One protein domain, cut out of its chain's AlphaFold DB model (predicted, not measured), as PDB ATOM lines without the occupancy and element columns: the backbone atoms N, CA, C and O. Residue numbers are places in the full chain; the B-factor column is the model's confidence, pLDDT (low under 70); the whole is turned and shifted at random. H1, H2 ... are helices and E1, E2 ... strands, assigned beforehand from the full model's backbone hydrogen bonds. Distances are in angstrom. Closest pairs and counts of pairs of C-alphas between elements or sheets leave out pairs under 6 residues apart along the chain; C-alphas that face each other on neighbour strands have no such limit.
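What this domain is: This is residues 120 to 218 of the 219 residues of an uncharacterized protein of Aquimarina algiphila (UniProt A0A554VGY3). A small, strongly twisted sheet of three strands has H2 packed slantwise over one face, while H1 only grazes the sheet near its E3 edge; residues 154 to 159 of the long link stick out as a free loop. The 99 printed residues hold named elements in the order H1, E1, E2, H2, E3; the sheet runs E2, E1, E3, all antiparallel. The class is mixed, helices and strands, and the whole is compact, with a radius of gyration of the C-alphas of 13.5 A and spans of 34 by 30 by 23 A.

Where its parts are: In the sheet, E1 is residues 164 to 171 (23.0 A), E2 residues 174 to 181 (21.5 A) and E3 residues 210 to 217 (22.4 A), its last C-alpha at (16.762, 34.715, -5.858). H2 is residues 187 to 203, 24.3 A long. H1, residues 126 to 143, spans 26.0 A from C-alpha 126 at (6.117, 14.753, -23.759).

How they stand to each other: E1 is the inner strand. It forms a hairpin with E2, with N 169 and O 176 2.8 A apart, within hydrogen-bond range. E1 and E3 are antiparallel, with N 168 and O 213 at 2.9 A, also within range. H2 is on the sheet in two layers, a helix on one face, at a height over the sheet of 8.2 A; the closest C-alphas of E2 and H2, those of Ile 175 and Glu 198, are 6.0 A apart. H2 lies over E1 and only just over E2, on which 3 of its C-alphas fall, and runs slantwise to the strands, at 37 degrees to E1 on the local plane. E2, H2 and E3 make a split strand-helix-strand unit, two strands running the same way with E1 between them, its crossover left-handed. H1 and H2 are close but not clearly touching, the closest C-alphas, Leu 140 and Ile 197, being 8.0 A apart, at a steep tilt of 47 degrees, opposite ways. Every O i to N i+4 pair is within hydrogen-bond range in H2, and 13 of 14 in H1.

The domain as a whole: The C-alphas farthest apart, those of Leu 158 and Lys 205, are 38.6 A apart. The printed part has no cut, and the link from H1 to E1, 20 residues, is long. Mean pLDDT of the printed part is 70.6; residues 120 to 132 and 145 to 163 are among those under 70.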
ATOM      1  N   THR A 120       4.410  20.363 -14.661       69.81
ATOM      2  CA  THR A 120       2.996  20.517 -15.040       69.81
ATOM      3  C   THR A 120       2.238  19.247 -14.677       69.81
ATOM      4  O   THR A 120       2.853  18.190 -14.539       69.81
ATOM      5  N   TYR A 121       0.907  19.308 -14.537       62.16
ATOM      6  CA  TYR A 121       0.116  18.093 -14.280       62.16
ATOM      7  C   TYR A 121       0.302  17.028 -15.378       62.16
ATOM      8  O   TYR A 121       0.270  15.844 -15.079       62.16
ATOM      9  N   LYS A 122       0.547  17.425 -16.632       56.50
ATOM     10  CA  LYS A 122       0.598  16.531 -17.798       56.50
ATOM     11  C   LYS A 122       2.013  16.088 -18.198       56.50
ATOM     12  O   LYS A 122       2.284  15.962 -19.387       56.50
ATOM     13  N   ASP A 123       2.918  15.789 -17.266       52.28
ATOM     14  CA  ASP A 123       4.296  15.357 -17.602       52.28
ATOM     15  C   ASP A 123       4.380  14.064 -18.481       52.28
ATOM     16  O   ASP A 123       5.473  13.634 -18.852       52.28
ATOM     17  N   GLN A 124       3.248  13.460 -18.883       42.59
ATOM     18  CA  GLN A 124       3.162  12.309 -19.792       42.59
ATOM     19  C   GLN A 124       2.892  12.644 -21.284       42.59
ATOM     20  O   GLN A 124       3.202  11.814 -22.138       42.59
ATOM     21  N   GLU A 125       2.440  13.854 -21.654       45.56
ATOM     22  CA  GLU A 125       2.353  14.294 -23.067       45.56
ATOM     23  C   GLU A 125       3.640  15.049 -23.464       45.56
ATOM     24  O   GLU A 125       3.705  16.278 -23.505       45.56
ATOM     25  N   LYS A 126       4.712  14.286 -23.720       52.75
ATOM     26  CA  LYS A 126       6.117  14.753 -23.759       52.75
ATOM     27  C   LYS A 126       6.455  15.915 -24.712       52.75
ATOM     28  O   LYS A 126       7.505  16.521 -24.535       52.75
ATOM     29  N   ILE A 127       5.640  16.228 -25.721       50.78
ATOM     30  CA  ILE A 127       6.002  17.230 -26.744       50.78
ATOM     31  C   ILE A 127       5.550  18.640 -26.339       50.78
ATOM     32  O   ILE A 127       6.369  19.555 -26.317       50.78
ATOM     33  N   GLU A 128       4.280  18.827 -25.966       56.53
ATOM     34  CA  GLU A 128       3.773  20.155 -25.581       56.53
ATOM     35  C   GLU A 128       4.343  20.625 -24.238       56.53
ATOM     36  O   GLU A 128       4.614  21.809 -24.059       56.53
ATOM     37  N   VAL A 129       4.592  19.696 -23.310       59.41
ATOM     38  CA  VAL A 129       5.167  20.007 -21.996       59.41
ATOM     39  C   VAL A 129       6.588  20.555 -22.096       59.41
ATOM     40  O   VAL A 129       6.906  21.526 -21.414       59.41
ATOM     41  N   ASN A 130       7.429  19.991 -22.964       63.41
ATOM     42  CA  ASN A 130       8.796  20.483 -23.147       63.41
ATOM     43  C   ASN A 130       8.815  21.885 -23.771       63.41
ATOM     44  O   ASN A 130       9.543  22.746 -23.283       63.41
ATOM     45  N   LEU A 131       7.946  22.147 -24.753       66.62
ATOM     46  CA  LEU A 131       7.794  23.475 -25.363       66.62
ATOM     47  C   LEU A 131       7.442  24.552 -24.329       66.62
ATOM     48  O   LEU A 131       8.014  25.633 -24.350       66.62
ATOM     49  N   ILE A 132       6.557  24.258 -23.376       67.75
ATOM     50  CA  ILE A 132       6.171  25.223 -22.331       67.75
ATOM     51  C   ILE A 132       7.321  25.494 -21.376       67.75
ATOM     52  O   ILE A 132       7.552  26.642 -21.002       67.75
ATOM     53  N   LYS A 133       8.028  24.436 -20.959       72.06
ATOM     54  CA  LYS A 133       9.198  24.577 -20.087       72.06
ATOM     55  C   LYS A 133      10.230  25.480 -20.763       72.06
ATOM     56  O   LYS A 133      10.714  26.406 -20.123       72.06
ATOM     57  N   GLU A 134      10.476  25.277 -22.056       73.81
ATOM     58  CA  GLU A 134      11.387  26.087 -22.871       73.81
ATOM     59  C   GLU A 134      10.901  27.535 -23.073       73.81
ATOM     60  O   GLU A 134      11.677  28.476 -22.902       73.81
ATOM     61  N   GLU A 135       9.626  27.750 -23.406       75.81
ATOM     62  CA  GLU A 135       9.059  29.085 -23.627       75.81
ATOM     63  C   GLU A 135       9.018  29.911 -22.338       75.81
ATOM     64  O   GLU A 135       9.456  31.066 -22.329       75.81
ATOM     65  N   LEU A 136       8.565  29.311 -21.234       76.44
ATOM     66  CA  LEU A 136       8.562  29.953 -19.925       76.44
ATOM     67  C   LEU A 136       9.997  30.209 -19.454       76.44
ATOM     68  O   LEU A 136      10.286  31.302 -18.977       76.44
ATOM     69  N   GLN A 137      10.928  29.279 -19.665       73.88
ATOM     70  CA  GLN A 137      12.348  29.501 -19.384       73.88
ATOM     71  C   GLN A 137      12.913  30.693 -20.158       73.88
ATOM     72  O   GLN A 137      13.592  31.550 -19.582       73.88
ATOM     73  N   LYS A 138      12.626  30.770 -21.459       76.81
ATOM     74  CA  LYS A 138      13.062  31.876 -22.312       76.81
ATOM     75  C   LYS A 138      12.456  33.198 -21.852       76.81
ATOM     76  O   LYS A 138      13.178  34.186 -21.747       76.81
ATOM     77  N   TYR A 139      11.162  33.217 -21.537       81.19
ATOM     78  CA  TYR A 139      10.488  34.392 -20.993       81.19
ATOM     79  C   TYR A 139      11.144  34.855 -19.690       81.19
ATOM     80  O   TYR A 139      11.513  36.023 -19.579       81.19
ATOM     81  N   LEU A 140      11.349  33.941 -18.736       76.38
ATOM     82  CA  LEU A 140      11.946  34.268 -17.445       76.38
ATOM     83  C   LEU A 140      13.368  34.830 -17.616       76.38
ATOM     84  O   LEU A 140      13.690  35.861 -17.043       76.38
ATOM     85  N   THR A 141      14.185  34.215 -18.471       74.19
ATOM     86  CA  THR A 141      15.564  34.666 -18.734       74.19
ATOM     87  C   THR A 141      15.623  36.055 -19.384       74.19
ATOM     88  O   THR A 141      16.558  36.809 -19.145       74.19
ATOM     89  N   ILE A 142      14.640  36.412 -20.219       76.19
ATOM     90  CA  ILE A 142      14.574  37.737 -20.860       76.19
ATOM     91  C   ILE A 142      14.060  38.804 -19.885       76.19
ATOM     92  O   ILE A 142      14.486  39.955 -19.942       76.19
ATOM     93  N   GLN A 143      13.090  38.452 -19.039       74.69
ATOM     94  CA  GLN A 143      12.343  39.413 -18.222       74.69
ATOM     95  C   GLN A 143      12.928  39.646 -16.831       74.69
ATOM     96  O   GLN A 143      12.550  40.622 -16.167       74.69
ATOM     97  N   PHE A 144      13.803  38.750 -16.384       72.56
ATOM     98  CA  PHE A 144      14.443  38.807 -15.083       72.56
ATOM     99  C   PHE A 144      15.955  38.863 -15.252       72.56
ATOM    100  O   PHE A 144      16.542  38.080 -15.993       72.56
ATOM    101  N   ASP A 145      16.570  39.824 -14.565       65.56
ATOM    102  CA  ASP A 145      18.020  39.946 -14.499       65.56
ATOM    103  C   ASP A 145      18.588  38.704 -13.805       65.56
ATOM    104  O   ASP A 145      18.193  38.387 -12.679       65.56
ATOM    105  N   SER A 146      19.507  38.004 -14.470       61.22
ATOM    106  CA  SER A 146      20.169  36.813 -13.934       61.22
ATOM    107  C   SER A 146      21.034  37.116 -12.707       61.22
ATOM    108  O   SER A 146      21.332  36.206 -11.931       61.22
ATOM    109  N   LEU A 147      21.384  38.388 -12.481       55.25
ATOM    110  CA  LEU A 147      22.026  38.864 -11.255       55.25
ATOM    111  C   LEU A 147      21.068  38.918 -10.059       55.25
ATOM    112  O   LEU A 147      21.538  38.948  -8.929       55.25
ATOM    113  N   VAL A 148      19.750  38.913 -10.294       63.03
ATOM    114  CA  VAL A 148      18.698  39.030  -9.265       63.03
ATOM    115  C   VAL A 148      17.883  37.743  -9.140       63.03
ATOM    116  O   VAL A 148      17.417  37.387  -8.060       63.03
ATOM    117  N   THR A 149      17.685  37.023 -10.246       64.62
ATOM    118  CA  THR A 149      16.804  35.852 -10.286       64.62
ATOM    119  C   THR A 149      17.239  34.861 -11.352       64.62
ATOM    120  O   THR A 149      17.424  35.238 -12.507       64.62
ATOM    121  N   LEU A 150      17.324  33.578 -11.001       67.00
ATOM    122  CA  LEU A 150      17.584  32.497 -11.946       67.00
ATOM    123  C   LEU A 150      16.389  31.541 -12.003       67.00
ATOM    124  O   LEU A 150      15.921  31.073 -10.966       67.00
ATOM    125  N   PRO A 151      15.883  31.218 -13.204       57.88
ATOM    126  CA  PRO A 151      14.677  30.411 -13.330       57.88
ATOM    127  C   PRO A 151      14.880  28.906 -13.090       57.88
ATOM    128  O   PRO A 151      13.896  28.175 -13.095       57.88
ATOM    129  N   PHE A 152      16.121  28.427 -12.912       64.69
ATOM    130  CA  PHE A 152      16.441  27.000 -12.743       64.69
ATOM    131  C   PHE A 152      17.762  26.776 -12.019       64.69
ATOM    132  O   PHE A 152      18.643  27.633 -12.036       64.69
ATOM    133  N   TYR A 153      17.936  25.556 -11.511       57.00
ATOM    134  CA  TYR A 153      19.194  25.091 -10.947       57.00
ATOM    135  C   TYR A 153      19.524  23.643 -11.373       57.00
ATOM    136  O   TYR A 153      18.646  22.846 -11.701       57.00
ATOM    137  N   SER A 154      20.819  23.309 -11.387       50.94
ATOM    138  CA  SER A 154      21.366  21.995 -11.757       50.94
ATOM    139  C   SER A 154      21.719  21.171 -10.521       50.94
ATOM    140  O   SER A 154      22.568  21.608  -9.759       50.94
ATOM    141  N   LYS A 155      21.173  19.948 -10.397       48.94
ATOM    142  CA  LYS A 155      21.344  18.945  -9.309       48.94
ATOM    143  C   LYS A 155      22.766  18.766  -8.729       48.94
ATOM    144  O   LYS A 155      22.916  18.192  -7.655       48.94
ATOM    145  N   ASN A 156      23.805  19.205  -9.432       52.22
ATOM    146  CA  ASN A 156      25.201  18.895  -9.131       52.22
ATOM    147  C   ASN A 156      25.882  19.815  -8.106       52.22
ATOM    148  O   ASN A 156      27.080  19.663  -7.882       52.22
ATOM    149  N   ASP A 157      25.174  20.751  -7.483       51.41
ATOM    150  CA  ASP A 157      25.789  21.700  -6.554       51.41
ATOM    151  C   ASP A 157      25.430  21.388  -5.095       51.41
ATOM    152  O   ASP A 157      24.287  21.531  -4.668       51.41
ATOM    153  N   LEU A 158      26.418  21.039  -4.279       48.47
ATOM    154  CA  LEU A 158      26.258  20.729  -2.848       48.47
ATOM    155  C   LEU A 158      25.744  21.921  -1.996       48.47
ATOM    156  O   LEU A 158      25.632  21.816  -0.775       48.47
ATOM    157  N   LEU A 159      25.427  23.059  -2.622       52.38
ATOM    158  CA  LEU A 159      25.068  24.338  -2.009       52.38
ATOM    159  C   LEU A 159      23.567  24.693  -2.066       52.38
ATOM    160  O   LEU A 159      23.211  25.774  -1.601       52.38
ATOM    161  N   ILE A 160      22.677  23.814  -2.562       54.94
ATOM    162  CA  ILE A 160      21.216  24.079  -2.686       54.94
ATOM    163  C   ILE A 160      20.613  24.639  -1.395       54.94
ATOM    164  O   ILE A 160      19.855  25.602  -1.427       54.94
ATOM    165  N   LYS A 161      20.996  24.075  -0.243       55.28
ATOM    166  CA  LYS A 161      20.427  24.437   1.066       55.28
ATOM    167  C   LYS A 161      20.727  25.872   1.508       55.28
ATOM    168  O   LYS A 161      20.072  26.351   2.422       55.28
ATOM    169  N   ARG A 162      21.706  26.547   0.890       57.31
ATOM    170  CA  ARG A 162      22.096  27.937   1.200       57.31
ATOM    171  C   ARG A 162      21.518  28.965   0.224       57.31
ATOM    172  O   ARG A 162      21.740  30.157   0.407       57.31
ATOM    173  N   ARG A 163      20.841  28.513  -0.833       67.12
ATOM    174  CA  ARG A 163      20.283  29.379  -1.876       67.12
ATOM    175  C   ARG A 163      18.875  29.816  -1.484       67.12
ATOM    176  O   ARG A 163      18.104  29.037  -0.915       67.12
ATOM    177  N   LYS A 164      18.542  31.064  -1.808       77.44
ATOM    178  CA  LYS A 164      17.202  31.629  -1.639       77.44
ATOM    179  C   LYS A 164      16.349  31.149  -2.800       77.44
ATOM    180  O   LYS A 164      16.573  31.555  -3.931       77.44
ATOM    181  N   ILE A 165      15.401  30.255  -2.545       75.12
ATOM    182  CA  ILE A 165      14.566  29.651  -3.594       75.12
ATOM    183  C   ILE A 165      13.103  29.901  -3.272       75.12
ATOM    184  O   ILE A 165      12.694  29.721  -2.128       75.12
ATOM    185  N   ILE A 166      12.315  30.279  -4.273       79.50
ATOM    186  CA  ILE A 166      10.860  30.360  -4.206       79.50
ATOM    187  C   ILE A 166      10.243  29.431  -5.244       79.50
ATOM    188  O   ILE A 166      10.601  29.475  -6.416       79.50
ATOM    189  N   THR A 167       9.282  28.616  -4.826       79.88
ATOM    190  CA  THR A 167       8.483  27.808  -5.748       79.88
ATOM    191  C   THR A 167       7.123  28.460  -5.908       79.88
ATOM    192  O   THR A 167       6.359  28.580  -4.948       79.88
ATOM    193  N   LEU A 168       6.814  28.897  -7.125       83.56
ATOM    194  CA  LEU A 168       5.512  29.448  -7.474       83.56
ATOM    195  C   LEU A 168       4.601  28.343  -8.013       83.56
ATOM    196  O   LEU A 168       5.023  27.518  -8.820       83.56
ATOM    197  N   LYS A 169       3.341  28.356  -7.584       82.94
ATOM    198  CA  LYS A 169       2.262  27.488  -8.063       82.94
ATOM    199  C   LYS A 169       1.288  28.336  -8.872       82.94
ATOM    200  O   LYS A 169       0.701  29.258  -8.317       82.94
ATOM    201  N   TYR A 170       1.089  28.015 -10.146       82.50
ATOM    202  CA  TYR A 170      -0.001  28.555 -10.959       82.50
ATOM    203  C   TYR A 170      -1.142  27.542 -11.006       82.50
ATOM    204  O   TYR A 170      -0.940  26.436 -11.498       82.50
ATOM    205  N   TYR A 171      -2.321  27.907 -10.507       78.38
ATOM    206  CA  TYR A 171      -3.530  27.084 -10.547       78.38
ATOM    207  C   TYR A 171      -4.771  27.965 -10.673       78.38
ATOM    208  O   TYR A 171      -4.862  29.011 -10.030       78.38
ATOM    209  N   ASN A 172      -5.735  27.543 -11.497       75.50
ATOM    210  CA  ASN A 172      -7.007  28.247 -11.695       75.50
ATOM    211  C   ASN A 172      -6.834  29.758 -11.973       75.50
ATOM    212  O   ASN A 172      -7.471  30.608 -11.351       75.50
ATOM    213  N   ASN A 173      -5.931  30.093 -12.900       77.19
ATOM    214  CA  ASN A 173      -5.611  31.471 -13.295       77.19
ATOM    215  C   ASN A 173      -5.060  32.371 -12.174       77.19
ATOM    216  O   ASN A 173      -5.132  33.595 -12.291       77.19
ATOM    217  N   ASN A 174      -4.507  31.783 -11.115       81.12
ATOM    218  CA  ASN A 174      -3.877  32.491 -10.009       81.12
ATOM    219  C   ASN A 174      -2.485  31.911  -9.742       81.12
ATOM    220  O   ASN A 174      -2.277  30.708  -9.899       81.12
ATOM    221  N   ILE A 175      -1.546  32.756  -9.317       85.62
ATOM    222  CA  ILE A 175      -0.217  32.335  -8.885       85.62
ATOM    223  C   ILE A 175      -0.039  32.566  -7.378       85.62
ATOM    224  O   ILE A 175      -0.263  33.657  -6.844       85.62
ATOM    225  N   SER A 176       0.396  31.537  -6.665       83.44
ATOM    226  CA  SER A 176       0.670  31.582  -5.229       83.44
ATOM    227  C   SER A 176       2.093  31.132  -4.934       83.44
ATOM    228  O   SER A 176       2.688  30.364  -5.688       83.44
ATOM    229  N   VAL A 177       2.640  31.594  -3.813       80.56
ATOM    230  CA  VAL A 177       3.891  31.043  -3.285       80.56
ATOM    231  C   VAL A 177       3.565  29.711  -2.637       80.56
ATOM    232  O   VAL A 177       2.720  29.660  -1.748       80.56
ATOM    233  N   LEU A 178       4.200  28.650  -3.116       76.38
ATOM    234  CA  LEU A 178       4.037  27.312  -2.575       76.38
ATOM    235  C   LEU A 178       4.949  27.099  -1.372       76.38
ATOM    236  O   LEU A 178       4.500  26.722  -0.297       76.38
ATOM    237  N   CYS A 179       6.237  27.373  -1.558       75.00
ATOM    238  CA  CYS A 179       7.222  27.331  -0.495       75.00
ATOM    239  C   CYS A 179       8.423  28.218  -0.835       75.00
ATOM    240  O   CYS A 179       8.600  28.629  -1.988       75.00
ATOM    241  N   HIS A 180       9.216  28.553   0.181       73.88
ATOM    242  CA  HIS A 180      10.421  29.358   0.023       73.88
ATOM    243  C   HIS A 180      11.518  28.955   1.022       73.88
ATOM    244  O   HIS A 180      11.215  28.567   2.148       73.88
ATOM    245  N   ASN A 181      12.786  29.110   0.632       73.06
ATOM    246  CA  ASN A 181      13.956  29.069   1.521       73.06
ATOM    247  C   ASN A 181      14.457  30.489   1.751       73.06
ATOM    248  O   ASN A 181      14.682  31.175   0.761       73.06
ATOM    249  N   ASP A 182      14.688  30.918   2.991       66.00
ATOM    250  CA  ASP A 182      15.471  32.132   3.297       66.00
ATOM    251  C   ASP A 182      15.053  33.455   2.587       66.00
ATOM    252  O   ASP A 182      15.825  34.412   2.547       66.00
ATOM    253  N   ILE A 183      13.817  33.573   2.071       61.56
ATOM    254  CA  ILE A 183      13.293  34.769   1.353       61.56
ATOM    255  C   ILE A 183      12.425  35.666   2.261       61.56
ATOM    256  O   ILE A 183      11.548  36.395   1.806       61.56
ATOM    257  N   PHE A 184      12.644  35.670   3.578       56.12
ATOM    258  CA  PHE A 184      11.708  36.330   4.505       56.12
ATOM    259  C   PHE A 184      11.541  37.858   4.286       56.12
ATOM    260  O   PHE A 184      10.566  38.429   4.770       56.12
ATOM    261  N   ASN A 185      12.417  38.524   3.512       58.44
ATOM    262  CA  ASN A 185      12.496  39.992   3.464       58.44
ATOM    263  C   ASN A 185      12.211  40.691   2.117       58.44
ATOM    264  O   ASN A 185      12.188  41.920   2.107       58.44
ATOM    265  N   ASN A 186      11.940  40.000   0.996       72.31
ATOM    266  CA  ASN A 186      11.762  40.677  -0.309       72.31
ATOM    267  C   ASN A 186      10.365  40.509  -0.937       72.31
ATOM    268  O   ASN A 186      10.202  40.053  -2.070       72.31
ATOM    269  N   LYS A 187       9.329  40.909  -0.190       78.12
ATOM    270  CA  LYS A 187       7.921  40.821  -0.621       78.12
ATOM    271  C   LYS A 187       7.646  41.540  -1.950       78.12
ATOM    272  O   LYS A 187       6.901  41.024  -2.773       78.12
ATOM    273  N   ILE A 188       8.272  42.699  -2.173       82.50
ATOM    274  CA  ILE A 188       8.093  43.497  -3.398       82.50
ATOM    275  C   ILE A 188       8.577  42.718  -4.628       82.50
ATOM    276  O   ILE A 188       7.868  42.657  -5.634       82.50
ATOM    277  N   LEU A 189       9.757  42.091  -4.545       80.19
ATOM    278  CA  LEU A 189      10.280  41.251  -5.622       80.19
ATOM    279  C   LEU A 189       9.362  40.053  -5.883       80.19
ATOM    280  O   LEU A 189       9.015  39.793  -7.032       80.19
ATOM    281  N   VAL A 190       8.922  39.364  -4.826       81.38
ATOM    282  CA  VAL A 190       8.031  38.200  -4.937       81.38
ATOM    283  C   VAL A 190       6.694  38.565  -5.588       81.38
ATOM    284  O   VAL A 190       6.247  37.867  -6.497       81.38
ATOM    285  N   ASP A 191       6.066  39.667  -5.181       86.12
ATOM    286  CA  ASP A 191       4.794  40.113  -5.762       86.12
ATOM    287  C   ASP A 191       4.956  40.550  -7.233       86.12
ATOM    288  O   ASP A 191       4.100  40.246  -8.070       86.12
ATOM    289  N   SER A 192       6.085  41.179  -7.582       84.50
ATOM    290  CA  SER A 192       6.447  41.508  -8.970       84.50
ATOM    291  C   SER A 192       6.637  40.255  -9.838       84.50
ATOM    292  O   SER A 192       6.067  40.166 -10.931       84.50
ATOM    293  N   LEU A 193       7.381  39.258  -9.338       84.56
ATOM    294  CA  LEU A 193       7.590  37.962  -9.999       84.56
ATOM    295  C   LEU A 193       6.254  37.273 -10.278       84.56
ATOM    296  O   LEU A 193       5.983  36.885 -11.416       84.56
ATOM    297  N   LYS A 194       5.393  37.191  -9.256       88.25
ATOM    298  CA  LYS A 194       4.043  36.634  -9.365       88.25
ATOM    299  C   LYS A 194       3.254  37.308 -10.487       88.25
ATOM    300  O   LYS A 194       2.830  36.629 -11.417       88.25
ATOM    301  N   SER A 195       3.119  38.633 -10.447       87.62
ATOM    302  CA  SER A 195       2.308  39.368 -11.425       87.62
ATOM    303  C   SER A 195       2.789  39.172 -12.869       87.62
ATOM    304  O   SER A 195       1.982  38.911 -13.763       87.62
ATOM    305  N   LYS A 196       4.104  39.245 -13.112       86.69
ATOM    306  CA  LYS A 196       4.681  39.056 -14.454       86.69
ATOM    307  C   LYS A 196       4.425  37.650 -14.999       86.69
ATOM    308  O   LYS A 196       3.959  37.504 -16.128       86.69
ATOM    309  N   ILE A 197       4.702  36.628 -14.190       86.62
ATOM    310  CA  ILE A 197       4.545  35.226 -14.591       86.62
ATOM    311  C   ILE A 197       3.068  34.888 -14.802       86.62
ATOM    312  O   ILE A 197       2.722  34.248 -15.790       86.62
ATOM    313  N   GLU A 198       2.184  35.364 -13.927       87.62
ATOM    314  CA  GLU A 198       0.739  35.180 -14.060       87.62
ATOM    315  C   GLU A 198       0.206  35.788 -15.364       87.62
ATOM    316  O   GLU A 198      -0.527  35.123 -16.099       87.62
ATOM    317  N   ASN A 199       0.608  37.020 -15.690       86.62
ATOM    318  CA  ASN A 199       0.216  37.681 -16.937       86.62
ATOM    319  C   ASN A 199       0.712  36.916 -18.169       86.62
ATOM    320  O   ASN A 199      -0.036  36.752 -19.135       86.62
ATOM    321  N   TYR A 200       1.947  36.416 -18.129       85.12
ATOM    322  CA  TYR A 200       2.496  35.601 -19.205       85.12
ATOM    323  C   TYR A 200       1.723  34.289 -19.381       85.12
ATOM    324  O   TYR A 200       1.242  34.013 -20.479       85.12
ATOM    325  N   LEU A 201       1.505  33.525 -18.308       80.94
ATOM    326  CA  LEU A 201       0.762  32.262 -18.366       80.94
ATOM    327  C   LEU A 201      -0.685  32.458 -18.845       80.94
ATOM    328  O   LEU A 201      -1.184  31.658 -19.635       80.94
ATOM    329  N   LYS A 202      -1.341  33.556 -18.447       82.06
ATOM    330  CA  LYS A 202      -2.668  33.941 -18.961       82.06
ATOM    331  C   LYS A 202      -2.649  34.260 -20.458       82.06
ATOM    332  O   LYS A 202      -3.594  33.914 -21.169       82.06
ATOM    333  N   SER A 203      -1.585  34.900 -20.949       81.62
ATOM    334  CA  SER A 203      -1.445  35.282 -22.364       81.62
ATOM    335  C   SER A 203      -1.341  34.084 -23.311       81.62
ATOM    336  O   SER A 203      -1.752  34.186 -24.467       81.62
ATOM    337  N   LEU A 204      -0.885  32.930 -22.812       75.31
ATOM    338  CA  LEU A 204      -0.767  31.704 -23.601       75.31
ATOM    339  C   LEU A 204      -2.128  31.092 -23.993       75.31
ATOM    340  O   LEU A 204      -2.138  30.180 -24.814       75.31
ATOM    341  N   LYS A 205      -3.257  31.630 -23.477       63.00
ATOM    342  CA  LYS A 205      -4.631  31.077 -23.525       63.00
ATOM    343  C   LYS A 205      -4.659  29.657 -22.939       63.00
ATOM    344  O   LYS A 205      -4.007  28.766 -23.469       63.00
ATOM    345  N   PRO A 206      -5.379  29.407 -21.835       56.62
ATOM    346  CA  PRO A 206      -5.054  28.290 -20.958       56.62
ATOM    347  C   PRO A 206      -5.172  26.943 -21.681       56.62
ATOM    348  O   PRO A 206      -6.266  26.485 -21.998       56.62
ATOM    349  N   LYS A 207      -4.021  26.305 -21.905       59.22
ATOM    350  CA  LYS A 207      -3.900  24.874 -22.214       59.22
ATOM    351  C   LYS A 207      -3.649  24.040 -20.942       59.22
ATOM    352  O   LYS A 207      -3.541  22.819 -21.030       59.22
ATOM    353  N   TYR A 208      -3.521  24.678 -19.769       62.16
ATOM    354  CA  TYR A 208      -3.026  24.042 -18.542       62.16
ATOM    355  C   TYR A 208      -3.777  24.523 -17.307       62.16
ATOM    356  O   TYR A 208      -4.001  25.720 -17.130       62.16
ATOM    357  N   ASP A 209      -4.050  23.582 -16.410       64.94
ATOM    358  CA  ASP A 209      -4.664  23.871 -15.118       64.94
ATOM    359  C   ASP A 209      -3.632  24.138 -14.020       64.94
ATOM    360  O   ASP A 209      -4.010  24.644 -12.966       64.94
ATOM    361  N   TYR A 210      -2.359  23.769 -14.233       75.44
ATOM    362  CA  TYR A 210      -1.368  23.689 -13.161       75.44
ATOM    363  C   TYR A 210       0.091  23.724 -13.623       75.44
ATOM    364  O   TYR A 210       0.486  22.925 -14.481       75.44
ATOM    365  N   VAL A 211       0.898  24.586 -12.995       78.69
ATOM    366  CA  VAL A 211       2.350  24.695 -13.223       78.69
ATOM    367  C   VAL A 211       3.087  24.992 -11.906       78.69
ATOM    368  O   VAL A 211       2.668  25.873 -11.156       78.69
ATOM    369  N   LEU A 212       4.199  24.299 -11.640       77.56
ATOM    370  CA  LEU A 212       5.192  24.650 -10.614       77.56
ATOM    371  C   LEU A 212       6.404  25.301 -11.258       77.56
ATOM    372  O   LEU A 212       6.916  24.786 -12.249       77.56
ATOM    373  N   ILE A 213       6.871  26.402 -10.677       80.31
ATOM    374  CA  ILE A 213       7.965  27.212 -11.211       80.31
ATOM    375  C   ILE A 213       8.937  27.513 -10.063       80.31
ATOM    376  O   ILE A 213       8.665  28.421  -9.272       80.31
ATOM    377  N   PRO A 214      10.032  26.749  -9.921       78.56
ATOM    378  CA  PRO A 214      11.093  27.086  -8.981       78.56
ATOM    379  C   PRO A 214      11.900  28.278  -9.514       78.56
ATOM    380  O   PRO A 214      12.215  28.332 -10.696       78.56
ATOM    381  N   LEU A 215      12.241  29.230  -8.650       79.44
ATOM    382  CA  LEU A 215      13.086  30.382  -8.962       79.44
ATOM    383  C   LEU A 215      14.122  30.553  -7.849       79.44
ATOM    384  O   LEU A 215      13.768  30.557  -6.671       79.44
ATOM    385  N   GLU A 216      15.384  30.734  -8.208       77.31
ATOM    386  CA  GLU A 216      16.435  31.169  -7.292       77.31
ATOM    387  C   GLU A 216      16.495  32.698  -7.275       77.31
ATOM    388  O   GLU A 216      16.441  33.336  -8.325       77.31
ATOM    389  N   ILE A 217      16.589  33.284  -6.086       77.19
ATOM    390  CA  ILE A 217      16.762  34.715  -5.858       77.19
ATOM    391  C   ILE A 217      18.234  34.950  -5.518       77.19
ATOM    392  O   ILE A 217      18.717  34.506  -4.476       77.19
ATOM    393  N   ASN A 218      18.938  35.654  -6.394       69.44
ATOM    394  CA  ASN A 218      20.301  36.102  -6.153       69.44
ATOM    395  C   ASN A 218      20.214  37.459  -5.438       69.44
ATOM    396  O   ASN A 218      19.656  38.411  -5.979       69.44
TER     397      ASN A 218